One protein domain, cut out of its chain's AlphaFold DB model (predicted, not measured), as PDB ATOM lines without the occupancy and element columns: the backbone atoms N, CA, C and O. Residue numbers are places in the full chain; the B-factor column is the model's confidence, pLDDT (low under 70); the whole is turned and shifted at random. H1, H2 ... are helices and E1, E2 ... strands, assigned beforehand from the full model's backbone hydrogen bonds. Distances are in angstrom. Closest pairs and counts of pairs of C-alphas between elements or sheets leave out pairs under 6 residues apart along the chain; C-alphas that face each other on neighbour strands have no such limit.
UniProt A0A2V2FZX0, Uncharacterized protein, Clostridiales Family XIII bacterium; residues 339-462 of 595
ATOM      1  N   GLN A 339      37.595  -3.863 -34.160       66.12
ATOM      2  CA  GLN A 339      36.454  -4.350 -34.942       66.12
ATOM      3  C   GLN A 339      35.423  -3.262 -35.247       66.12
ATOM      4  O   GLN A 339      34.643  -3.399 -36.198       66.12
ATOM      5  N   ASN A 340      35.399  -2.185 -34.466       77.25
ATOM      6  CA  ASN A 340      34.535  -1.032 -34.686       77.25
ATOM      7  C   ASN A 340      35.149   0.000 -35.631       77.25
ATOM      8  O   ASN A 340      34.476   0.980 -35.946       77.25
ATOM      9  N   ILE A 341      36.351  -0.240 -36.153       85.31
ATOM     10  CA  ILE A 341      36.967   0.611 -37.166       85.31
ATOM     11  C   ILE A 341      36.504   0.198 -38.571       85.31
ATOM     12  O   ILE A 341      36.471  -0.974 -38.947       85.31
ATOM     13  N   GLU A 342      36.113   1.190 -39.363       90.31
ATOM     14  CA  GLU A 342      35.860   1.090 -40.794       90.31
ATOM     15  C   GLU A 342      37.049   1.681 -41.558       90.31
ATOM     16  O   GLU A 342      37.437   2.833 -41.348       90.31
ATOM     17  N   ILE A 343      37.612   0.887 -42.472       91.38
ATOM     18  CA  ILE A 343      38.641   1.340 -43.409       91.38
ATOM     19  C   ILE A 343      37.936   2.043 -44.573       91.38
ATOM     20  O   ILE A 343      37.288   1.398 -45.397       91.38
ATOM     21  N   VAL A 344      38.062   3.368 -44.630       93.25
ATOM     22  CA  VAL A 344      37.520   4.214 -45.706       93.25
ATOM     23  C   VAL A 344      38.475   4.229 -46.902       93.25
ATOM     24  O   VAL A 344      38.036   4.159 -48.050       93.25
ATOM     25  N   ALA A 345      39.781   4.279 -46.639       92.12
ATOM     26  CA  ALA A 345      40.835   4.124 -47.634       92.12
ATOM     27  C   ALA A 345      42.078   3.508 -46.985       92.12
ATOM     28  O   ALA A 345      42.470   3.909 -45.891       92.12
ATOM     29  N   ASP A 346      42.712   2.564 -47.670       93.50
ATOM     30  CA  ASP A 346      44.024   2.034 -47.304       93.50
ATOM     31  C   ASP A 346      44.719   1.572 -48.584       93.50
ATOM     32  O   ASP A 346      44.331   0.578 -49.203       93.50
ATOM     33  N   GLU A 347      45.673   2.368 -49.060       93.81
ATOM     34  CA  GLU A 347      46.402   2.085 -50.291       93.81
ATOM     35  C   GLU A 347      47.867   2.494 -50.154       93.81
ATOM     36  O   GLU A 347      48.191   3.621 -49.777       93.81
ATOM     37  N   TYR A 348      48.748   1.575 -50.546       93.62
ATOM     38  CA  TYR A 348      50.158   1.834 -50.789       93.62
ATOM     39  C   TYR A 348      50.509   1.376 -52.201       93.62
ATOM     40  O   TYR A 348      50.383   0.188 -52.521       93.62
ATOM     41  N   LYS A 349      50.950   2.299 -53.059       94.88
ATOM     42  CA  LYS A 349      51.373   1.958 -54.423       94.88
ATOM     43  C   LYS A 349      52.387   2.932 -55.003       94.88
ATOM     44  O   LYS A 349      52.636   4.001 -54.457       94.88
ATOM     45  N   THR A 350      52.931   2.559 -56.157       94.25
ATOM     46  CA  THR A 350      53.788   3.415 -56.976       94.25
ATOM     47  C   THR A 350      53.049   3.853 -58.238       94.25
ATOM     48  O   THR A 350      52.443   3.012 -58.906       94.25
ATOM     49  N   ILE A 351      53.124   5.141 -58.578       92.56
ATOM     50  CA  ILE A 351      52.545   5.731 -59.796       92.56
ATOM     51  C   ILE A 351      53.618   6.453 -60.633       92.56
ATOM     52  O   ILE A 351      54.701   6.767 -60.133       92.56
ATOM     53  N   GLY A 352      53.297   6.740 -61.900       85.31
ATOM     54  CA  GLY A 352      54.164   7.454 -62.848       85.31
ATOM     55  C   GLY A 352      54.882   6.544 -63.858       85.31
ATOM     56  O   GLY A 352      55.271   5.425 -63.547       85.31
ATOM     57  N   GLU A 353      55.045   7.026 -65.098       81.81
ATOM     58  CA  GLU A 353      55.723   6.275 -66.175       81.81
ATOM     59  C   GLU A 353      57.235   6.535 -66.233       81.81
ATOM     60  O   GLU A 353      58.002   5.651 -66.613       81.81
ATOM     61  N   ASN A 354      57.663   7.750 -65.872       80.50
ATOM     62  CA  ASN A 354      59.059   8.178 -65.976       80.50
ATOM     63  C   ASN A 354      59.761   8.276 -64.615       80.50
ATOM     64  O   ASN A 354      60.970   8.136 -64.582       80.50
ATOM     65  N   GLY A 355      59.040   8.453 -63.508       84.19
ATOM     66  CA  GLY A 355      59.595   8.535 -62.151       84.19
ATOM     67  C   GLY A 355      58.954   7.516 -61.208       84.19
ATOM     68  O   GLY A 355      58.027   6.809 -61.596       84.19
ATOM     69  N   THR A 356      59.446   7.442 -59.971       91.44
ATOM     70  CA  THR A 356      58.889   6.583 -58.911       91.44
ATOM     71  C   THR A 356      58.165   7.447 -57.889       91.44
ATOM     72  O   THR A 356      58.808   8.059 -57.041       91.44
ATOM     73  N   ILE A 357      56.837   7.511 -57.958       94.31
ATOM     74  CA  ILE A 357      56.042   8.257 -56.977       94.31
ATOM     75  C   ILE A 357      55.369   7.267 -56.031       94.31
ATOM     76  O   ILE A 357      54.493   6.517 -56.457       94.31
ATOM     77  N   TYR A 358      55.780   7.246 -54.770       94.81
ATOM     78  CA  TYR A 358      55.127   6.500 -53.704       94.81
ATOM     79  C   TYR A 358      53.888   7.255 -53.241       94.81
ATOM     80  O   TYR A 358      53.951   8.423 -52.859       94.81
ATOM     81  N   LEU A 359      52.752   6.574 -53.284       95.75
ATOM     82  CA  LEU A 359      51.461   7.095 -52.882       95.75
ATOM     83  C   LEU A 359      50.940   6.265 -51.714       95.75
ATOM     84  O   LEU A 359      50.715   5.060 -51.855       95.75
ATOM     85  N   ILE A 360      50.750   6.935 -50.580       95.62
ATOM     86  CA  ILE A 360      50.205   6.382 -49.344       95.62
ATOM     87  C   ILE A 360      48.905   7.117 -49.038       95.62
ATOM     88  O   ILE A 360      48.888   8.342 -48.903       95.62
ATOM     89  N   ARG A 361      47.811   6.365 -48.930       95.25
ATOM     90  CA  ARG A 361      46.486   6.881 -48.574       95.25
ATOM     91  C   ARG A 361      45.953   6.086 -47.409       95.25
ATOM     92  O   ARG A 361      45.848   4.867 -47.507       95.25
ATOM     93  N   SER A 362      45.588   6.770 -46.336       95.31
ATOM     94  CA  SER A 362      44.998   6.113 -45.175       95.31
ATOM     95  C   SER A 362      43.850   6.935 -44.613       95.31
ATOM     96  O   SER A 362      44.013   8.093 -44.251       95.31
ATOM     97  N   ALA A 363      42.670   6.341 -44.536       95.38
ATOM     98  CA  ALA A 363      41.521   6.916 -43.866       95.38
ATOM     99  C   ALA A 363      40.794   5.805 -43.116       95.38
ATOM    100  O   ALA A 363      40.295   4.854 -43.722       95.38
ATOM    101  N   ASN A 364      40.736   5.927 -41.797       91.88
ATOM    102  CA  ASN A 364      40.012   5.007 -40.933       91.88
ATOM    103  C   ASN A 364      39.244   5.789 -39.867       91.88
ATOM    104  O   ASN A 364      39.632   6.894 -39.486       91.88
ATOM    105  N   CYS A 365      38.102   5.246 -39.458       91.44
ATOM    106  CA  CYS A 365      37.225   5.881 -38.480       91.44
ATOM    107  C   CYS A 365      36.315   4.848 -37.809       91.44
ATOM    108  O   CYS A 365      36.102   3.774 -38.378       91.44
ATOM    109  N   PRO A 366      35.728   5.153 -36.644       89.25
ATOM    110  CA  PRO A 366      34.671   4.327 -36.078       89.25
ATOM    111  C   PRO A 366      33.477   4.149 -37.033       89.25
ATOM    112  O   PRO A 366      33.078   5.060 -37.764       89.25
ATOM    113  N   LYS A 367      32.850   2.968 -37.016       88.00
ATOM    114  CA  LYS A 367      31.677   2.638 -37.850       88.00
ATOM    115  C   LYS A 367      30.489   3.572 -37.601       88.00
ATOM    116  O   LYS A 367      29.726   3.821 -38.538       88.00
ATOM    117  N   SER A 368      30.355   4.089 -36.380       87.12
ATOM    118  CA  SER A 368      29.369   5.087 -35.928       87.12
ATOM    119  C   SER A 368      29.421   6.397 -36.714       87.12
ATOM    120  O   SER A 368      28.378   7.035 -36.885       87.12
ATOM    121  N   VAL A 369      30.590   6.762 -37.249       91.00
ATOM    122  CA  VAL A 369      30.791   8.045 -37.922       91.00
ATOM    123  C   VAL A 369      29.816   8.206 -39.102       91.00
ATOM    124  O   VAL A 369      29.688   7.310 -39.951       91.00
ATOM    125  N   PRO A 370      29.111   9.346 -39.210       92.31
ATOM    126  CA  PRO A 370      28.181   9.599 -40.302       92.31
ATOM    127  C   PRO A 370      28.809   9.536 -41.702       92.31
ATOM    128  O   PRO A 370      29.930   9.982 -41.940       92.31
ATOM    129  N   LYS A 371      28.024   9.066 -42.684       92.44
ATOM    130  CA  LYS A 371      28.459   8.906 -44.086       92.44
ATOM    131  C   LYS A 371      29.036  10.183 -44.706       92.44
ATOM    132  O   LYS A 371      30.010  10.097 -45.441       92.44
ATOM    133  N   TYR A 372      28.455  11.347 -44.414       90.69
ATOM    134  CA  TYR A 372      28.915  12.617 -44.986       90.69
ATOM    135  C   TYR A 372      30.320  13.008 -44.493       90.69
ATOM    136  O   TYR A 372      31.079  13.609 -45.245       90.69
ATOM    137  N   ILE A 373      30.696  12.617 -43.269       93.06
ATOM    138  CA  ILE A 373      32.055  12.806 -42.742       93.06
ATOM    139  C   ILE A 373      33.024  11.841 -43.429       93.06
ATOM    140  O   ILE A 373      34.078  12.261 -43.902       93.06
ATOM    141  N   LYS A 374      32.634  10.567 -43.572       93.31
ATOM    142  CA  LYS A 374      33.424   9.558 -44.304       93.31
ATOM    143  C   LYS A 374      33.705   9.989 -45.746       93.31
ATOM    144  O   LYS A 374      34.810   9.793 -46.243       93.31
ATOM    145  N   GLU A 375      32.722  10.602 -46.407       92.44
ATOM    146  CA  GLU A 375      32.878  11.177 -47.748       92.44
ATOM    147  C   GLU A 375      33.917  12.308 -47.759       92.44
ATOM    148  O   GLU A 375      34.825  12.257 -48.581       92.44
ATOM    149  N   ARG A 376      33.890  13.245 -46.798       91.56
ATOM    150  CA  ARG A 376      34.924  14.298 -46.701       91.56
ATOM    151  C   ARG A 376      36.331  13.750 -46.474       91.56
ATOM    152  O   ARG A 376      37.278  14.207 -47.111       91.56
ATOM    153  N   MET A 377      36.469  12.753 -45.601       93.69
ATOM    154  CA  MET A 377      37.751  12.075 -45.381       93.69
ATOM    155  C   MET A 377      38.271  11.430 -46.663       93.69
ATOM    156  O   MET A 377      39.442  11.585 -47.011       93.69
ATOM    157  N   SER A 378      37.384  10.719 -47.365       93.62
ATOM    158  CA  SER A 378      37.686  10.078 -48.641       93.62
ATOM    159  C   SER A 378      38.122  11.103 -49.685       93.62
ATOM    160  O   SER A 378      39.140  10.891 -50.339       93.62
ATOM    161  N   ASP A 379      37.408  12.224 -49.806       92.81
ATOM    162  CA  ASP A 379      37.712  13.288 -50.767       92.81
ATOM    163  C   ASP A 379      39.110  13.891 -50.539       92.81
ATOM    164  O   ASP A 379      39.801  14.215 -51.502       92.81
ATOM    165  N   PHE A 380      39.561  13.993 -49.283       93.75
ATOM    166  CA  PHE A 380      40.913  14.461 -48.965       93.75
ATOM    167  C   PHE A 380      42.005  13.469 -49.387       93.75
ATOM    168  O   PHE A 380      42.993  13.866 -50.004       93.75
ATOM    169  N   VAL A 381      41.859  12.179 -49.052       94.56
ATOM    170  CA  VAL A 381      42.922  11.184 -49.305       94.56
ATOM    171  C   VAL A 381      42.926  10.657 -50.744       94.56
ATOM    172  O   VAL A 381      43.965  10.210 -51.229       94.56
ATOM    173  N   ASN A 382      41.793  10.712 -51.451       92.94
ATOM    174  CA  ASN A 382      41.622  10.126 -52.785       92.94
ATOM    175  C   ASN A 382      41.784  11.133 -53.933       92.94
ATOM    176  O   ASN A 382      41.002  11.130 -54.886       92.94
ATOM    177  N   ILE A 383      42.845  11.942 -53.896       91.50
ATOM    178  CA  ILE A 383      43.209  12.836 -55.008       91.50
ATOM    179  C   ILE A 383      43.492  12.004 -56.277       91.50
ATOM    180  O   ILE A 383      44.240  11.027 -56.197       91.50
ATOM    181  N   PRO A 384      42.938  12.324 -57.459       93.88
ATOM    182  CA  PRO A 384      43.226  11.581 -58.689       93.88
ATOM    183  C   PRO A 384      44.726  11.537 -59.031       93.88
ATOM    184  O   PRO A 384      45.435  12.532 -58.920       93.88
ATOM    185  N   GLU A 385      45.223  10.386 -59.500       94.06
ATOM    186  CA  GLU A 385      46.646  10.214 -59.857       94.06
ATOM    187  C   GLU A 385      47.100  11.189 -60.948       94.06
ATOM    188  O   GLU A 385      48.217  11.697 -60.900       94.06
ATOM    189  N   GLU A 386      46.226  11.479 -61.914       94.44
ATOM    190  CA  GLU A 386      46.495  12.450 -62.977       94.44
ATOM    191  C   GLU A 386      46.712  13.863 -62.420       94.44
ATOM    192  O   GLU A 386      47.569  14.587 -62.922       94.44
ATOM    193  N   GLU A 387      45.992  14.241 -61.359       94.31
ATOM    194  CA  GLU A 387      46.161  15.538 -60.698       94.31
ATOM    195  C   GLU A 387      47.487  15.604 -59.940       94.31
ATOM    196  O   GLU A 387      48.211  16.587 -60.078       94.31
ATOM    197  N   ILE A 388      47.855  14.530 -59.228       92.81
ATOM    198  CA  ILE A 388      49.162  14.418 -58.559       92.81
ATOM    199  C   ILE A 388      50.291  14.547 -59.588       92.81
ATOM    200  O   ILE A 388      51.202  15.355 -59.428       92.81
ATOM    201  N   LEU A 389      50.223  13.786 -60.684       93.12
ATOM    202  CA  LEU A 389      51.240  13.835 -61.734       93.12
ATOM    203  C   LEU A 389      51.281  15.204 -62.433       93.12
ATOM    204  O   LEU A 389      52.366  15.663 -62.795       93.12
ATOM    205  N   SER A 390      50.136  15.870 -62.613       93.00
ATOM    206  CA  SER A 390      50.076  17.231 -63.161       93.00
ATOM    207  C   SER A 390      50.750  18.239 -62.231       93.00
ATOM    208  O   SER A 390      51.601  18.996 -62.692       93.00
ATOM    209  N   GLU A 391      50.443  18.206 -60.930       93.00
ATOM    210  CA  GLU A 391      51.062  19.077 -59.919       93.00
ATOM    211  C   GLU A 391      52.588  18.928 -59.918       93.00
ATOM    212  O   GLU A 391      53.317  19.922 -59.923       93.00
ATOM    213  N   ILE A 392      53.079  17.685 -59.954       91.88
ATOM    214  CA  ILE A 392      54.516  17.404 -60.007       91.88
ATOM    215  C   ILE A 392      55.126  18.026 -61.263       91.88
ATOM    216  O   ILE A 392      56.077  18.797 -61.165       91.88
ATOM    217  N   ASN A 393      54.566  17.738 -62.442       90.56
ATOM    218  CA  ASN A 393      55.100  18.238 -63.710       90.56
ATOM    219  C   ASN A 393      55.098  19.771 -63.801       90.56
ATOM    220  O   ASN A 393      55.990  20.334 -64.428       90.56
ATOM    221  N   GLU A 394      54.128  20.446 -63.181       91.94
ATOM    222  CA  GLU A 394      54.076  21.913 -63.113       91.94
ATOM    223  C   GLU A 394      55.163  22.512 -62.211       91.94
ATOM    224  O   GLU A 394      55.641  23.616 -62.477       91.94
ATOM    225  N   LYS A 395      55.556  21.800 -61.149       91.38
ATOM    226  CA  LYS A 395      56.573  22.247 -60.185       91.38
ATOM    227  C   LYS A 395      58.002  21.850 -60.583       91.38
ATOM    228  O   LYS A 395      58.954  22.418 -60.047       91.38
ATOM    229  N   LEU A 396      58.176  20.905 -61.508       92.19
ATOM    230  CA  LEU A 396      59.495  20.492 -61.993       92.19
ATOM    231  C   LEU A 396      60.107  21.535 -62.951       92.19
ATOM    232  O   LEU A 396      59.425  22.025 -63.853       92.19
ATOM    233  N   PRO A 397      61.407  21.859 -62.819       90.69
ATOM    234  CA  PRO A 397      62.096  22.706 -63.785       90.69
ATOM    235  C   PRO A 397      62.338  21.971 -65.113       90.69
ATOM    236  O   PRO A 397      62.412  20.744 -65.162       90.69
ATOM    237  N   GLU A 398      62.508  22.726 -66.206       88.56
ATOM    238  CA  GLU A 398      62.683  22.170 -67.562       88.56
ATOM    239  C   GLU A 398      63.895  21.227 -67.706       88.56
ATOM    240  O   GLU A 398      63.921  20.392 -68.610       88.56
ATOM    241  N   ASP A 399      64.908  21.362 -66.845       88.88
ATOM    242  CA  ASP A 399      66.134  20.561 -66.847       88.88
ATOM    243  C   ASP A 399      66.104  19.359 -65.886       88.88
ATOM    244  O   ASP A 399      67.105  18.646 -65.776       88.88
ATOM    245  N   ALA A 400      64.971  19.103 -65.220       88.81
ATOM    246  CA  ALA A 400      64.803  17.964 -64.323       88.81
ATOM    247  C   ALA A 400      64.966  16.621 -65.052       88.81
ATOM    248  O   ALA A 400      64.396  16.387 -66.126       88.81
ATOM    249  N   ASN A 401      65.710  15.688 -64.452       89.88
ATOM    250  CA  ASN A 401      65.861  14.355 -65.016       89.88
ATOM    251  C   ASN A 401      64.669  13.468 -64.645       89.88
ATOM    252  O   ASN A 401      64.672  12.790 -63.616       89.88
ATOM    253  N   LEU A 402      63.680  13.421 -65.542       88.00
ATOM    254  CA  LEU A 402      62.428  12.686 -65.347       88.00
ATOM    255  C   LEU A 402      62.624  11.226 -64.912       88.00
ATOM    256  O   LEU A 402      61.845  10.754 -64.094       88.00
ATOM    257  N   SER A 403      63.680  10.538 -65.385       88.31
ATOM    258  CA  SER A 403      63.944   9.127 -65.044       88.31
ATOM    259  C   SER A 403      64.409   8.892 -63.604       88.31
ATOM    260  O   SER A 403      64.548   7.748 -63.177       88.31
ATOM    261  N   ARG A 404      64.766   9.966 -62.892       90.44
ATOM    262  CA  ARG A 404      65.309   9.951 -61.525       90.44
ATOM    263  C   ARG A 404      64.383  10.641 -60.527       90.44
ATOM    264  O   ARG A 404      64.750  10.763 -59.362       90.44
ATOM    265  N   ILE A 405      63.212  11.093 -60.971       93.69
ATOM    266  CA  ILE A 405      62.239  11.720 -60.084       93.69
ATOM    267  C   ILE A 405      61.714  10.673 -59.114       93.69
ATOM    268  O   ILE A 405      61.218   9.620 -59.526       93.69
ATOM    269  N   VAL A 406      61.824  10.995 -57.833       93.44
ATOM    270  CA  VAL A 406      61.177  10.281 -56.744       93.44
ATOM    271  C   VAL A 406      60.213  11.245 -56.073       93.44
ATOM    272  O   VAL A 406      60.529  12.421 -55.887       93.44
ATOM    273  N   GLY A 407      59.026  10.756 -55.747       92.81
ATOM    274  CA  GLY A 407      58.065  11.521 -54.977       92.81
ATOM    275  C   GLY A 407      57.437  10.678 -53.890       92.81
ATOM    276  O   GLY A 407      57.182   9.499 -54.101       92.81
ATOM    277  N   ASP A 408      57.163  11.304 -52.761       93.94
ATOM    278  CA  ASP A 408      56.454  10.726 -51.636       93.94
ATOM    279  C   ASP A 408      55.211  11.578 -51.384       93.94
ATOM    280  O   ASP A 408      55.295  12.758 -51.036       93.94
ATOM    281  N   TYR A 409      54.048  10.982 -51.622       95.00
ATOM    282  CA  TYR A 409      52.741  11.564 -51.352       95.00
ATOM    283  C   TYR A 409      52.067  10.720 -50.283       95.00
ATOM    284  O   TYR A 409      51.597   9.617 -50.559       95.00
ATOM    285  N   SER A 410      52.020  11.242 -49.062       95.81
ATOM    286  CA  SER A 410      51.363  10.589 -47.936       95.81
ATOM    287  C   SER A 410      50.207  11.449 -47.463       95.81
ATOM    288  O   SER A 410      50.429  12.575 -47.028       95.81
ATOM    289  N   LEU A 411      48.983  10.929 -47.549       96.38
ATOM    290  CA  LEU A 411      47.762  11.606 -47.115       96.38
ATOM    291  C   LEU A 411      47.006  10.702 -46.151       96.38
ATOM    292  O   LEU A 411      46.671   9.559 -46.472       96.38
ATOM    293  N   THR A 412      46.742  11.214 -44.957       96.44
ATOM    294  CA  THR A 412      46.064  10.488 -43.891       96.44
ATOM    295  C   THR A 412      44.917  11.312 -43.317       96.44
ATOM    296  O   THR A 412      45.055  12.510 -43.091       96.44
ATOM    297  N   ALA A 413      43.788  10.661 -43.047       96.31
ATOM    298  CA  ALA A 413      42.687  11.204 -42.265       96.31
ATOM    299  C   ALA A 413      42.401  10.268 -41.084       96.31
ATOM    300  O   ALA A 413      42.111   9.086 -41.279       96.31
ATOM    301  N   ARG A 414      42.495  10.790 -39.860       91.31
ATOM    302  CA  ARG A 414      42.173  10.061 -38.621       91.31
ATOM    303  C   ARG A 414      40.997  10.710 -37.922       91.31
ATOM    304  O   ARG A 414      40.865  11.930 -37.979       91.31
ATOM    305  N   VAL A 415      40.176   9.891 -37.275       92.38
ATOM    306  CA  VAL A 415      38.979  10.344 -36.569       92.38
ATOM    307  C   VAL A 415      38.990   9.900 -35.122       92.38
ATOM    308  O   VAL A 415      39.176   8.716 -34.854       92.38
ATOM    309  N   ASP A 416      38.666  10.843 -34.243       89.69
ATOM    310  CA  ASP A 416      38.393  10.608 -32.831       89.69
ATOM    311  C   ASP A 416      36.954  11.045 -32.505       89.69
ATOM    312  O   ASP A 416      36.542  12.162 -32.835       89.69
ATOM    313  N   GLU A 417      36.177  10.157 -31.875       90.00
ATOM    314  CA  GLU A 417      34.811  10.434 -31.407       90.00
ATOM    315  C   GLU A 417      34.801  10.734 -29.905       90.00
ATOM    316  O   GLU A 417      35.257   9.919 -29.096       90.00
ATOM    317  N   VAL A 418      34.233  11.885 -29.540       91.25
ATOM    318  CA  VAL A 418      34.090  12.349 -28.154       91.25
ATOM    319  C   VAL A 418      32.644  12.777 -27.933       91.25
ATOM    320  O   VAL A 418      32.205  13.814 -28.429       91.25
ATOM    321  N   GLY A 419      31.867  11.961 -27.218       87.88
ATOM    322  CA  GLY A 419      30.422  12.176 -27.102       87.88
ATOM    323  C   GLY A 419      29.764  12.283 -28.492       87.88
ATOM    324  O   GLY A 419      29.967  11.401 -29.325       87.88
ATOM    325  N   PRO A 420      28.986  13.341 -28.791       89.50
ATOM    326  CA  PRO A 420      28.426  13.557 -30.128       89.50
ATOM    327  C   PRO A 420      29.389  14.246 -31.113       89.50
ATOM    328  O   PRO A 420      28.970  14.574 -32.231       89.50
ATOM    329  N   PHE A 421      30.629  14.527 -30.710       93.75
ATOM    330  CA  PHE A 421      31.601  15.251 -31.518       93.75
ATOM    331  C   PHE A 421      32.510  14.295 -32.282       93.75
ATOM    332  O   PHE A 421      32.935  13.264 -31.767       93.75
ATOM    333  N   VAL A 422      32.815  14.666 -33.522       94.69
ATOM    334  CA  VAL A 422      33.748  13.947 -34.390       94.69
ATOM    335  C   VAL A 422      34.874  14.905 -34.746       94.69
ATOM    336  O   VAL A 422      34.644  15.895 -35.444       94.69
ATOM    337  N   ASN A 423      36.083  14.606 -34.281       95.19
ATOM    338  CA  ASN A 423      37.287  15.347 -34.632       95.19
ATOM    339  C   ASN A 423      38.007  14.615 -35.760       95.19
ATOM    340  O   ASN A 423      38.262  13.418 -35.656       95.19
ATOM    341  N   ILE A 424      38.362  15.329 -36.822       95.62
ATOM    342  CA  ILE A 424      39.134  14.796 -37.941       95.62
ATOM    343  C   ILE A 424      40.487  15.486 -37.965       95.62
ATOM    344  O   ILE A 424      40.560  16.713 -38.043       95.62
ATOM    345  N   THR A 425      41.556  14.697 -37.953       95.25
ATOM    346  CA  THR A 425      42.910  15.174 -38.232       95.25
ATOM    347  C   THR A 425      43.309  14.725 -39.627       95.25
ATOM    348  O   THR A 425      43.510  13.535 -39.877       95.25
ATOM    349  N   TYR A 426      43.441  15.691 -40.528       95.56
ATOM    350  CA  TYR A 426      44.033  15.508 -41.841       95.56
ATOM    351  C   TYR A 426      45.514  15.834 -41.742       95.56
ATOM    352  O   TYR A 426      45.891  16.952 -41.384       95.56
ATOM    353  N   SER A 427      46.353  14.865 -42.067       95.56
ATOM    354  CA  SER A 427      47.794  15.041 -42.081       95.56
ATOM    355  C   SER A 427      48.388  14.480 -43.355       95.56
ATOM    356  O   SER A 427      47.844  13.574 -43.989       95.56
ATOM    357  N   GLY A 428      49.520  15.030 -43.755       95.50
ATOM    358  CA  GLY A 428      50.221  14.521 -44.907       95.50
ATOM    359  C   GLY A 428      51.457  15.314 -45.238       95.50
ATOM    360  O   GLY A 428      51.732  16.361 -44.656       95.50
ATOM    361  N   TYR A 429      52.190  14.803 -46.209       95.50
ATOM    362  CA  TYR A 429      53.264  15.538 -46.835       95.50
ATOM    363  C   TYR A 429      53.342  15.171 -48.310       95.50
ATOM    364  O   TYR A 429      52.984  14.062 -48.725       95.50
ATOM    365  N   LYS A 430      53.819  16.133 -49.089       95.19
ATOM    366  CA  LYS A 430      54.193  15.961 -50.483       95.19
ATOM    367  C   LYS A 430      55.659  16.321 -50.596       95.19
ATOM    368  O   LYS A 430      56.045  17.445 -50.272       95.19
ATOM    369  N   TYR A 431      56.470  15.389 -51.061       95.88
ATOM    370  CA  TYR A 431      57.894  15.607 -51.247       95.88
ATOM    371  C   TYR A 431      58.318  15.089 -52.606       95.88
ATOM    372  O   TYR A 431      58.000  13.958 -52.953       95.88
ATOM    373  N   VAL A 432      59.013  15.910 -53.387       95.06
ATOM    374  CA  VAL A 432      59.512  15.509 -54.703       95.06
ATOM    375  C   VAL A 432      60.950  15.947 -54.868       95.06
ATOM    376  O   VAL A 432      61.288  17.115 -54.654       95.06
ATOM    377  N   TYR A 433      61.782  15.007 -55.302       94.19
ATOM    378  CA  TYR A 433      63.212  15.201 -55.471       94.19
ATOM    379  C   TYR A 433      63.774  14.391 -56.646       94.19
ATOM    380  O   TYR A 433      63.188  13.417 -57.119       94.19
ATOM    381  N   GLU A 434      64.946  14.797 -57.131       93.38
ATOM    382  CA  GLU A 434      65.765  14.009 -58.052       93.38
ATOM    383  C   GLU A 434      66.688  13.095 -57.235       93.38
ATOM    384  O   GLU A 434      67.600  13.564 -56.547       93.38
ATOM    385  N   GLY A 435      66.464  11.780 -57.302       85.75
ATOM    386  CA  GLY A 435      67.297  10.795 -56.611       85.75
ATOM    387  C   GLY A 435      68.731  10.807 -57.142       85.75
ATOM    388  O   GLY A 435      68.936  11.031 -58.332       85.75
ATOM    389  N   ARG A 436      69.730  10.573 -56.284       86.81
ATOM    390  CA  ARG A 436      71.172  10.674 -56.606       86.81
ATOM    391  C   ARG A 436      71.631   9.609 -57.612       86.81
ATOM    392  O   ARG A 436      71.152   8.477 -57.571       86.81
ATOM    393  N   GLN A 437      72.581   9.943 -58.493       79.50
ATOM    394  CA  GLN A 437      73.197   8.960 -59.395       79.50
ATOM    395  C   GLN A 437      74.281   8.138 -58.693       79.50
ATOM    396  O   GLN A 437      74.450   6.956 -58.991       79.50
ATOM    397  N   ASP A 438      74.997   8.768 -57.762       82.94
ATOM    398  CA  ASP A 438      75.940   8.147 -56.839       82.94
ATOM    399  C   ASP A 438      76.043   8.977 -55.544       82.94
ATOM    400  O   ASP A 438      75.517  10.088 -55.455       82.94
ATOM    401  N   ASP A 439      76.729   8.441 -54.533       79.25
ATOM    402  CA  ASP A 439      76.840   9.056 -53.202       79.25
ATOM    403  C   ASP A 439      77.580  10.410 -53.187       79.25
ATOM    404  O   ASP A 439      77.590  11.084 -52.155       79.25
ATOM    405  N   SER A 440      78.217  10.808 -54.296       81.81
ATOM    406  CA  SER A 440      78.936  12.083 -54.421       81.81
ATOM    407  C   SER A 440      78.073  13.230 -54.952       81.81
ATOM    408  O   SER A 440      78.502  14.384 -54.883       81.81
ATOM    409  N   GLU A 441      76.866  12.941 -55.453       84.12
ATOM    410  CA  GLU A 441      75.913  13.947 -55.927       84.12
ATOM    411  C   GLU A 441      74.995  14.420 -54.787       84.12
ATOM    412  O   GLU A 441      74.494  13.622 -53.991       84.12
ATOM    413  N   GLU A 442      74.745  15.727 -54.713       83.31
ATOM    414  CA  GLU A 442      73.715  16.268 -53.826       83.31
ATOM    415  C   GLU A 442      72.323  15.944 -54.379       83.31
ATOM    416  O   GLU A 442      72.078  15.999 -55.585       83.31
ATOM    417  N   GLN A 443      71.401  15.594 -53.484       86.75
ATOM    418  CA  GLN A 443      70.000  15.419 -53.848       86.75
ATOM    419  C   GLN A 443      69.395  16.775 -54.212       86.75
ATOM    420  O   GLN A 443      69.645  17.765 -53.523       86.75
ATOM    421  N   LYS A 444      68.605  16.821 -55.288       90.94
ATOM    422  CA  LYS A 444      67.912  18.045 -55.700       90.94
ATOM    423  C   LYS A 444      66.456  17.961 -55.283       90.94
ATOM    424  O   LYS A 444      65.695  17.208 -55.882       90.94
ATOM    425  N   ASP A 445      66.084  18.754 -54.294       93.31
ATOM    426  CA  ASP A 445      64.707  18.834 -53.822       93.31
ATOM    427  C   ASP A 445      63.948  19.873 -54.648       93.31
ATOM    428  O   ASP A 445      64.404  21.008 -54.800       93.31
ATOM    429  N   TYR A 446      62.805  19.480 -55.206       93.19
ATOM    430  CA  TYR A 446      61.993  20.364 -56.041       93.19
ATOM    431  C   TYR A 446      60.895  21.044 -55.244       93.19
ATOM    432  O   TYR A 446      60.712  22.255 -55.367       93.19
ATOM    433  N   PHE A 447      60.178  20.291 -54.411       94.19
ATOM    434  CA  PHE A 447      59.254  20.880 -53.454       94.19
ATOM    435  C   PHE A 447      58.973  19.953 -52.279       94.19
ATOM    436  O   PHE A 447      59.045  18.727 -52.384       94.19
ATOM    437  N   TYR A 448      58.618  20.594 -51.171       94.81
ATOM    438  CA  TYR A 448      58.150  19.981 -49.945       94.81
ATOM    439  C   TYR A 448      56.949  20.779 -49.439       94.81
ATOM    440  O   TYR A 448      57.000  22.009 -49.391       94.81
ATOM    441  N   GLU A 449      55.870  20.088 -49.101       94.81
ATOM    442  CA  GLU A 449      54.653  20.673 -48.545       94.81
ATOM    443  C   GLU A 449      54.156  19.761 -47.427       94.81
ATOM    444  O   GLU A 449      53.877  18.587 -47.673       94.81
ATOM    445  N   GLU A 450      54.041  20.293 -46.214       93.88
ATOM    446  CA  GLU A 450      53.339  19.629 -45.117       93.88
ATOM    447  C   GLU A 450      51.881  20.058 -45.104       93.88
ATOM    448  O   GLU A 450      51.544  21.221 -45.324       93.88
ATOM    449  N   ILE A 451      51.014  19.098 -44.813       91.88
ATOM    450  CA  ILE A 451      49.582  19.309 -44.702       91.88
ATOM    451  C   ILE A 451      49.192  18.937 -43.282       91.88
ATOM    452  O   ILE A 451      49.387  17.803 -42.848       91.88
ATOM    453  N   SER A 452      48.614  19.897 -42.569       91.00
ATOM    454  CA  SER A 452      48.000  19.685 -41.266       91.00
ATOM    455  C   SER A 452      46.730  20.518 -41.199       91.00
ATOM    456  O   SER A 452      46.760  21.744 -41.316       91.00
ATOM    457  N   ARG A 453      45.592  19.843 -41.072       92.19
ATOM    458  CA  ARG A 453      44.277  20.471 -40.946       92.19
ATOM    459  C   ARG A 453      43.458  19.682 -39.948       92.19
ATOM    460  O   ARG A 453      43.493  18.453 -39.943       92.19
ATOM    461  N   ARG A 454      42.677  20.392 -39.143       94.56
ATOM    462  CA  ARG A 454      41.715  19.773 -38.239       94.56
ATOM    463  C   ARG A 454      40.318  20.282 -38.515       94.56
ATOM    464  O   ARG A 454      40.126  21.424 -38.921       94.56
ATOM    465  N   GLU A 455      39.353  19.407 -38.309       95.81
ATOM    466  CA  GLU A 455      37.939  19.730 -38.393       95.81
ATOM    467  C   GLU A 455      37.213  19.103 -37.218       95.81
ATOM    468  O   GLU A 455      37.494  17.964 -36.855       95.81
ATOM    469  N   THR A 456      36.247  19.828 -36.674       96.50
ATOM    470  CA  THR A 456      35.399  19.341 -35.589       96.50
ATOM    471  C   THR A 456      33.960  19.409 -36.050       96.50
ATOM    472  O   THR A 456      33.531  20.421 -36.597       96.50
ATOM    473  N   TYR A 457      33.212  18.329 -35.859       95.81
ATOM    474  CA  TYR A 457      31.805  18.238 -36.227       95.81
ATOM    475  C   TYR A 457      30.965  17.937 -34.999       95.81
ATOM    476  O   TYR A 457      31.305  17.061 -34.213       95.81
ATOM    477  N   ASP A 458      29.814  18.597 -34.900       94.19
ATOM    478  CA  ASP A 458      28.736  18.194 -34.005       94.19
ATOM    479  C   ASP A 458      27.709  17.360 -34.782       94.19
ATOM    480  O   ASP A 458      26.968  17.864 -35.638       94.19
ATOM    481  N   THR A 459      27.647  16.061 -34.491       91.06
ATOM    482  CA  THR A 459      26.754  15.133 -35.204       91.06
ATOM    483  C   THR A 459      25.267  15.392 -34.932       91.06
ATOM    484  O   THR A 459      24.415  14.967 -35.722       91.06
ATOM    485  N   ARG A 460      24.926  16.157 -33.883       87.94
ATOM    486  CA  ARG A 460      23.543  16.556 -33.558       87.94
ATOM    487  C   ARG A 460      22.976  17.518 -34.599       87.94
ATOM    488  O   ARG A 460      21.789  17.438 -34.924       87.94
ATOM    489  N   LEU A 461      23.827  18.384 -35.157       87.88
ATOM    490  CA  LEU A 461      23.441  19.393 -36.148       87.88
ATOM    491  C   LEU A 461      23.168  18.790 -37.532       87.88
ATOM    492  O   LEU A 461      22.444  19.387 -38.330       87.88
ATOM    493  N   LYS A 462      23.701  17.589 -37.813       83.00
ATOM    494  CA  LYS A 462      23.559  16.885 -39.106       83.00
ATOM    495  C   LYS A 462      23.912  17.774 -40.303       83.00
ATOM    496  O   LYS A 462      23.231  17.751 -41.332       83.00
TER     497      LYS A 462
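AT A GLANCE: This is residues 339 to 462 of the 595 residues of an uncharacterized protein of Clostridiales Family XIII bacterium (UniProt A0A2V2FZX0). A long, narrow, twisted sheet of five strands, E1 to E5, forms a wall with two short helices, H1 and H2, over one face, one after the other along its length; the other face is bare. The turn of residues 435 to 443, between E4 and E5, extends one end of the long axis. The printed part has 124 residues, with two named helices and five named strands in the order E1 E2 H1 H2 E3 E4 E5. The sheet runs E1 E2 E3 E4 E5 and is mixed; the class is mixed, helices and strands. The whole is loose, with a radius of gyration of the C-alphas of 17.7 A, and a rod spanning 57 by 25 by 21 A.

HOW THE PARTS SIT: In the sheet, E3, residues 405 to 418, and E4, residues 421 to 434, are an antiparallel hairpin, with N 412 and O 427 2.8 A apart. E4 and E5, residues 444 to 458, are another hairpin, with N 426 and O 453 2.8 A apart; E3 E4 E5 is a meander, each strand the antiparallel neighbour of the one before. On the other side of E3 is E2, residues 356 to 366, parallel to E3 at 5 degrees, with N 409 and O 358 2.8 A apart. E1, residues 341 to 351, forms an antiparallel hairpin with E2, with N 347 and O 361 2.9 A apart. E1 and E5 are the edge strands. H1, residues 371 to 381, is on the sheet at a height of 8.0 A, over E2 and E3, and runs along the strands, at 15 degrees to E3 on the local plane. The closest C-alphas of H1 and E3 are those of Val 381 and Leu 411, 5.3 A apart. H2, residues 385 to 395, is on the same face at a height of 9.4 A, over E3 and only just over E2 and E4, with 3 of its C-alphas on each; it is slantwise to the strands, only just, at 58 degrees to E3 on the local plane. The closest C-alphas of H2 and E5 are those of Lys 395 and Tyr 446, 7.1 A apart. H1 and H2 are apart. The helices and sheet make two layers, helices on one face of a sheet. E2, H1 H2, E3 is a strand-helix-strand unit, two parallel neighbour strands with helices between, and its crossover is left-handed. In H1 and H2 every O i to N i+4 pair is within hydrogen-bond range.

IN THESE COORDINATES: E1, residues 341 to 351, begins at C-alpha 341 (36.967, 0.611, -37.166) and is 27.9 A long; E2, 356 to 366, is 33.4 A. H1, 371 to 381, is 15.5 A, and H2, 385 to 395, is 15.6 A. E3, 405 to 418, is 42.6 A; E4, 421 to 434, is 43.3 A; E5, 444 to 458, is 44.8 A and ends at C-alpha 458 (28.736, 18.194, -34.005).

THE WHOLE: The two C-alphas farthest apart, those of Ser 440 and Arg 460, are 59.4 A apart. The printed part has no cut and no long link. The mean pLDDT of the printed part is 91.4, and residue 339 alone is under 70.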